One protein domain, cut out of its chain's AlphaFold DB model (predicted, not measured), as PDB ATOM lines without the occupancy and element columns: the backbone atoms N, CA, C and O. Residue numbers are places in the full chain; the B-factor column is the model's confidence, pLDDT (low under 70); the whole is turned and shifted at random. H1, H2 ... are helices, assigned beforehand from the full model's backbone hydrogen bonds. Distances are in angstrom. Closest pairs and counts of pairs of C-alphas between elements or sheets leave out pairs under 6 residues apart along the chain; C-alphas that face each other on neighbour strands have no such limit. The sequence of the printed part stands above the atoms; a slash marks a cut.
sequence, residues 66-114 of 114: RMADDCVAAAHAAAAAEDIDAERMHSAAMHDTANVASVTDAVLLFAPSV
ATOM      1  N   ARG A  66     180.757 220.257 164.685       92.69
ATOM      2  CA  ARG A  66     180.659 218.794 164.597       92.69
ATOM      3  C   ARG A  66     179.957 218.408 163.304       92.69
ATOM      4  O   ARG A  66     178.965 219.025 162.938       92.69
ATOM      5  N   MET A  67     180.493 217.394 162.634       96.00
ATOM      6  CA  MET A  67     179.847 216.763 161.482       96.00
ATOM      7  C   MET A  67     178.860 215.700 161.971       96.00
ATOM      8  O   MET A  67     179.077 215.111 163.033       96.00
ATOM      9  N   ALA A  68     177.799 215.455 161.204       97.69
ATOM     10  CA  ALA A  68     176.777 214.476 161.562       97.69
ATOM     11  C   ALA A  68     177.346 213.051 161.479       97.69
ATOM     12  O   ALA A  68     177.920 212.673 160.455       97.69
ATOM     13  N   ASP A  69     177.182 212.253 162.539       97.00
ATOM     14  CA  ASP A  69     177.754 210.901 162.599       97.00
ATOM     15  C   ASP A  69     177.181 209.983 161.502       97.00
ATOM     16  O   ASP A  69     177.930 209.187 160.937       97.00
ATOM     17  N   ASP A  70     175.911 210.156 161.115       97.94
ATOM     18  CA  ASP A  70     175.294 209.407 160.010       97.94
ATOM     19  C   ASP A  70     175.933 209.750 158.655       97.94
ATOM     20  O   ASP A  70     176.211 208.859 157.850       97.94
ATOM     21  N   CYS A  71     176.241 211.028 158.406       98.00
ATOM     22  CA  CYS A  71     176.951 211.441 157.194       98.00
ATOM     23  C   CYS A  71     178.400 210.936 157.183       98.00
ATOM     24  O   CYS A  71     178.897 210.520 156.137       98.00
ATOM     25  N   VAL A  72     179.074 210.936 158.339       97.50
ATOM     26  CA  VAL A  72     180.415 210.352 158.491       97.50
ATOM     27  C   VAL A  72     180.378 208.846 158.216       97.50
ATOM     28  O   VAL A  72     181.205 208.342 157.458       97.50
ATOM     29  N   ALA A  73     179.402 208.124 158.766       97.69
ATOM     30  CA  ALA A  73     179.232 206.695 158.523       97.69
ATOM     31  C   ALA A  73     178.945 206.395 157.042       97.69
ATOM     32  O   ALA A  73     179.548 205.483 156.474       97.69
ATOM     33  N   ALA A  74     178.086 207.191 156.397       98.06
ATOM     34  CA  ALA A  74     177.799 207.069 154.969       98.06
ATOM     35  C   ALA A  74     179.053 207.290 154.103       98.06
ATOM     36  O   ALA A  74     179.278 206.541 153.154       98.06
ATOM     37  N   ALA A  75     179.898 208.264 154.455       97.69
ATOM     38  CA  ALA A  75     181.166 208.510 153.772       97.69
ATOM     39  C   ALA A  75     182.130 207.316 153.874       97.69
ATOM     40  O   ALA A  75     182.689 206.889 152.865       97.69
ATOM     41  N   HIS A  76     182.288 206.739 155.069       97.50
ATOM     42  CA  HIS A  76     183.131 205.555 155.259       97.50
ATOM     43  C   HIS A  76     182.587 204.326 154.522       97.50
ATOM     44  O   HIS A  76     183.362 203.581 153.926       97.50
ATOM     45  N   ALA A  77     181.266 204.123 154.521       97.88
ATOM     46  CA  ALA A  77     180.644 203.035 153.772       97.88
ATOM     47  C   ALA A  77     180.876 203.176 152.258       97.88
ATOM     48  O   ALA A  77     181.153 202.182 151.590       97.88
ATOM     49  N   ALA A  78     180.811 204.402 151.728       97.75
ATOM     50  CA  ALA A  78     181.100 204.678 150.325       97.75
ATOM     51  C   ALA A  78     182.574 204.414 149.974       97.75
ATOM     52  O   ALA A  78     182.842 203.766 148.969       97.75
ATOM     53  N   ALA A  79     183.524 204.846 150.812       97.44
ATOM     54  CA  ALA A  79     184.947 204.569 150.592       97.44
ATOM     55  C   ALA A  79     185.248 203.059 150.587       97.44
ATOM     56  O   ALA A  79     185.937 202.569 149.695       97.44
ATOM     57  N   ALA A  80     184.662 202.312 151.528       97.19
ATOM     58  CA  ALA A  80     184.822 200.862 151.608       97.19
ATOM     59  C   ALA A  80     184.240 200.121 150.391       97.19
ATOM     60  O   ALA A  80     184.800 199.113 149.973       97.19
ATOM     61  N   ALA A  81     183.135 200.606 149.815       98.25
ATOM     62  CA  ALA A  81     182.541 200.019 148.612       98.25
ATOM     63  C   ALA A  81     183.419 200.184 147.357       98.25
ATOM     64  O   ALA A  81     183.291 199.400 146.421       98.25
ATOM     65  N   GLU A  82     184.307 201.179 147.358       97.50
ATOM     66  CA  GLU A  82     185.231 201.495 146.262       97.50
ATOM     67  C   GLU A  82     186.670 201.015 146.542       97.50
ATOM     68  O   GLU A  82     187.594 201.398 145.825       97.50
ATOM     69  N   ASP A  83     186.880 200.210 147.593       97.38
ATOM     70  CA  ASP A  83     188.201 199.753 148.050       97.38
ATOM     71  C   ASP A  83     189.200 200.911 148.310       97.38
ATOM     72  O   ASP A  83     190.415 200.769 148.139       97.38
ATOM     73  N   ILE A  84     188.695 202.076 148.738       96.81
ATOM     74  CA  ILE A  84     189.495 203.252 149.107       96.81
ATOM     75  C   ILE A  84     189.753 203.236 150.617       96.81
ATOM     76  O   ILE A  84     188.818 203.232 151.419       96.81
ATOM     77  N   ASP A  85     191.027 203.296 151.009       94.50
ATOM     78  CA  ASP A  85     191.408 203.484 152.410       94.50
ATOM     79  C   ASP A  85     191.082 204.915 152.869       94.50
ATOM     80  O   ASP A  85     191.460 205.893 152.216       94.50
ATOM     81  N   ALA A  86     190.349 205.041 153.975       95.75
ATOM     82  CA  ALA A  86     189.832 206.313 154.471       95.75
ATOM     83  C   ALA A  86     189.910 206.396 155.999       95.75
ATOM     84  O   ALA A  86     189.344 205.568 156.719       95.75
ATOM     85  N   GLU A  87     190.541 207.458 156.500       95.25
ATOM     86  CA  GLU A  87     190.693 207.732 157.928       95.25
ATOM     87  C   GLU A  87     189.726 208.828 158.402       95.25
ATOM     88  O   GLU A  87     189.490 209.826 157.715       95.25
ATOM     89  N   ARG A  88     189.181 208.668 159.616       94.56
ATOM     90  CA  ARG A  88     188.436 209.740 160.288       94.56
ATOM     91  C   ARG A  88     189.424 210.727 160.899       94.56
ATOM     92  O   ARG A  88     190.185 210.365 161.788       94.56
ATOM     93  N   MET A  89     189.327 211.993 160.511       94.19
ATOM     94  CA  MET A  89     190.190 213.054 161.030       94.19
ATOM     95  C   MET A  89     189.419 214.337 161.357       94.19
ATOM     96  O   MET A  89     188.312 214.569 160.870       94.19
ATOM     97  N   HIS A  90     190.021 215.185 162.190       93.56
ATOM     98  CA  HIS A  90     189.542 216.544 162.429       93.56
ATOM     99  C   HIS A  90     190.110 217.502 161.379       93.56
ATOM    100  O   HIS A  90     191.287 217.422 161.031       93.56
ATOM    101  N   SER A  91     189.292 218.449 160.914       92.56
ATOM    102  CA  SER A  91     189.787 219.552 160.089       92.56
ATOM    103  C   SER A  91     190.463 220.603 160.962       92.56
ATOM    104  O   SER A  91     189.811 221.215 161.806       92.56
ATOM    105  N   ALA A  92     191.751 220.860 160.728       85.38
ATOM    106  CA  ALA A  92     192.456 221.984 161.350       85.38
ATOM    107  C   ALA A  92     192.115 223.334 160.687       85.38
ATOM    108  O   ALA A  92     192.322 224.399 161.278       85.38
ATOM    109  N   ALA A  93     191.615 223.301 159.449       86.81
ATOM    110  CA  ALA A  93     191.187 224.473 158.703       86.81
ATOM    111  C   ALA A  93     189.686 224.727 158.878       86.81
ATOM    112  O   ALA A  93     188.885 223.805 159.050       86.81
ATOM    113  N   MET A  94     189.314 226.002 158.802       84.25
ATOM    114  CA  MET A  94     187.916 226.395 158.713       84.25
ATOM    115  C   MET A  94     187.447 226.247 157.264       84.25
ATOM    116  O   MET A  94     188.092 226.763 156.354       84.25
ATOM    117  N   HIS A  95     186.312 225.581 157.073       93.88
ATOM    118  CA  HIS A  95     185.642 225.436 155.782       93.88
ATOM    119  C   HIS A  95     184.205 225.941 155.894       93.88
ATOM    120  O   HIS A  95     183.624 225.911 156.982       93.88
ATOM    121  N   ASP A  96     183.599 226.316 154.768       94.44
ATOM    122  CA  ASP A  96     182.185 226.719 154.724       94.44
ATOM    123  C   ASP A  96     181.248 225.636 155.273       94.44
ATOM    124  O   ASP A  96     180.181 225.945 155.805       94.44
ATOM    125  N   THR A  97     181.675 224.369 155.242       94.81
ATOM    126  CA  THR A  97     180.977 223.239 155.862       94.81
ATOM    127  C   THR A  97     180.664 223.474 157.340       94.81
ATOM    128  O   THR A  97     179.631 223.007 157.800       94.81
ATOM    129  N   ALA A  98     181.478 224.236 158.084       92.38
ATOM    130  CA  ALA A  98     181.171 224.587 159.472       92.38
ATOM    131  C   ALA A  98     179.890 225.435 159.591       92.38
ATOM    132  O   ALA A  98     179.120 225.255 160.532       92.38
ATOM    133  N   ASN A  99     179.635 226.322 158.622       93.50
ATOM    134  CA  ASN A  99     178.403 227.106 158.559       93.50
ATOM    135  C   ASN A  99     177.226 226.233 158.105       93.50
ATOM    136  O   ASN A  99     176.150 226.301 158.691       93.50
ATOM    137  N   VAL A 100     177.429 225.373 157.103       95.81
ATOM    138  CA  VAL A 100     176.388 224.448 156.612       95.81
ATOM    139  C   VAL A 100     175.946 223.476 157.713       95.81
ATOM    140  O   VAL A 100     174.750 223.306 157.935       95.81
ATOM    141  N   ALA A 101     176.899 222.923 158.470       95.00
ATOM    142  CA  ALA A 101     176.648 222.013 159.588       95.00
ATOM    143  C   ALA A 101     175.833 222.649 160.730       95.00
ATOM    144  O   ALA A 101     175.314 221.938 161.586       95.00
ATOM    145  N   SER A 102     175.701 223.982 160.765       93.25
ATOM    146  CA  SER A 102     174.870 224.669 161.765       93.25
ATOM    147  C   SER A 102     173.368 224.612 161.465       93.25
ATOM    148  O   SER A 102     172.564 224.886 162.354       93.25
ATOM    149  N   VAL A 103     172.979 224.260 160.234       96.62
ATOM    150  CA  VAL A 103     171.575 224.267 159.783       96.62
ATOM    151  C   VAL A 103     171.105 222.944 159.175       96.62
ATOM    152  O   VAL A 103     169.907 222.773 158.966       96.62
ATOM    153  N   THR A 104     172.015 222.016 158.873       97.12
ATOM    154  CA  THR A 104     171.693 220.693 158.321       97.12
ATOM    155  C   THR A 104     172.821 219.699 158.591       97.12
ATOM    156  O   THR A 104     173.947 220.097 158.885       97.12
ATOM    157  N   ASP A 105     172.535 218.408 158.431       98.06
ATOM    158  CA  ASP A 105     173.548 217.356 158.473       98.06
ATOM    159  C   ASP A 105     174.562 217.524 157.335       98.06
ATOM    160  O   ASP A 105     174.200 217.718 156.170       98.06
ATOM    161  N   ALA A 106     175.845 217.463 157.683       97.44
ATOM    162  CA  ALA A 106     176.949 217.628 156.751       97.44
ATOM    163  C   ALA A 106     178.155 216.774 157.161       97.44
ATOM    164  O   ALA A 106     178.350 216.456 158.338       97.44
ATOM    165  N   VAL A 107     178.985 216.441 156.171       97.31
ATOM    166  CA  VAL A 107     180.309 215.831 156.331       97.31
ATOM    167  C   VAL A 107     181.281 216.479 155.350       97.31
ATOM    168  O   VAL A 107     180.885 216.919 154.270       97.31
ATOM    169  N   LEU A 108     182.554 216.545 155.729       96.25
ATOM    170  CA  LEU A 108     183.642 216.993 154.869       96.25
ATOM    171  C   LEU A 108     184.473 215.782 154.441       96.25
ATOM    172  O   LEU A 108     184.892 214.995 155.287       96.25
ATOM    173  N   LEU A 109     184.706 215.642 153.136       95.88
ATOM    174  CA  LEU A 109     185.589 214.625 152.571       95.88
ATOM    175  C   LEU A 109     186.923 215.275 152.216       95.88
ATOM    176  O   LEU A 109     186.948 216.284 151.509       95.88
ATOM    177  N   PHE A 110     188.020 214.694 152.692       95.50
ATOM    178  CA  PHE A 110     189.367 215.140 152.357       95.50
ATOM    179  C   PHE A 110     189.981 214.244 151.289       95.50
ATOM    180  O   PHE A 110     189.844 213.024 151.334       95.50
ATOM    181  N   ALA A 111     190.701 214.865 150.360       93.25
ATOM    182  CA  ALA A 111     191.644 214.189 149.486       93.25
ATOM    183  C   ALA A 111     193.064 214.658 149.852       93.25
ATOM    184  O   ALA A 111     193.229 215.827 150.222       93.25
ATOM    185  N   PRO A 112     194.088 213.795 149.755       91.31
ATOM    186  CA  PRO A 112     195.473 214.206 149.957       91.31
ATOM    187  C   PRO A 112     195.855 215.369 149.027       91.31
ATOM    188  O   PRO A 112     195.539 215.345 147.838       91.31
ATOM    189  N   SER A 113     196.555 216.374 149.559       86.75
ATOM    190  CA  SER A 113     197.195 217.424 148.758       86.75
ATOM    191  C   SER A 113     198.666 217.078 148.570       86.75
ATOM    192  O   SER A 113     199.312 216.599 149.504       86.75
ATOM    193  N   VAL A 114     199.176 217.334 147.366       63.78
ATOM    194  CA  VAL A 114     200.611 217.330 147.042       63.78
ATOM    195  C   VAL A 114     201.245 218.683 147.327       63.78
ATOM    196  O   VAL A 114     200.487 219.682 147.371       63.78
TER     197      VAL A 114
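Overview. This is residues 66 to 114 of the 114 residues of the protein "Zn-dependent hydrolase" of Salifodinibacter halophilus (UniProt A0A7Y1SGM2). A flat domain with little regular structure: one longer helix, H1, lies along one edge, a long link folds back from its end to the short helix H2, and the closing stretch, residues 101 to 114, turns back and crosses the middle. The printed part has 49 residues with two named helices, H1 then H2, and no named strand; the class is all helix, though the named elements hold only 17 residues. It is only just compact, close to loose, with a radius of gyration of the C-alphas of 11.4 A and spans of 31 by 28 by 12 A.

Along the chain. H1, residues 69 to 81, runs 18.4 A from C-alpha 69 at (177.754, 210.901, 162.599) to C-alpha 81 at (182.541, 200.019, 148.612). H2, residues 97 to 100, ends with C-alpha 100 at (176.388, 224.448, 156.612).

Arrangement. H1 and H2 are apart, with no C-alpha of the one within 8 A of the other. In H1 every O i to N i+4 pair is within hydrogen-bond range; H2 is too short for one, and its one O i to N i+3 pair is within range.

Size, cuts and confidence. The C-alphas farthest apart, Val 103 and Val 114, are 32.5 A apart. The printed part has no cut; the link from H1 to H2, 15 residues, is long. Mean pLDDT of the printed part is 94.4; residue 114, the chain's last, is under 70.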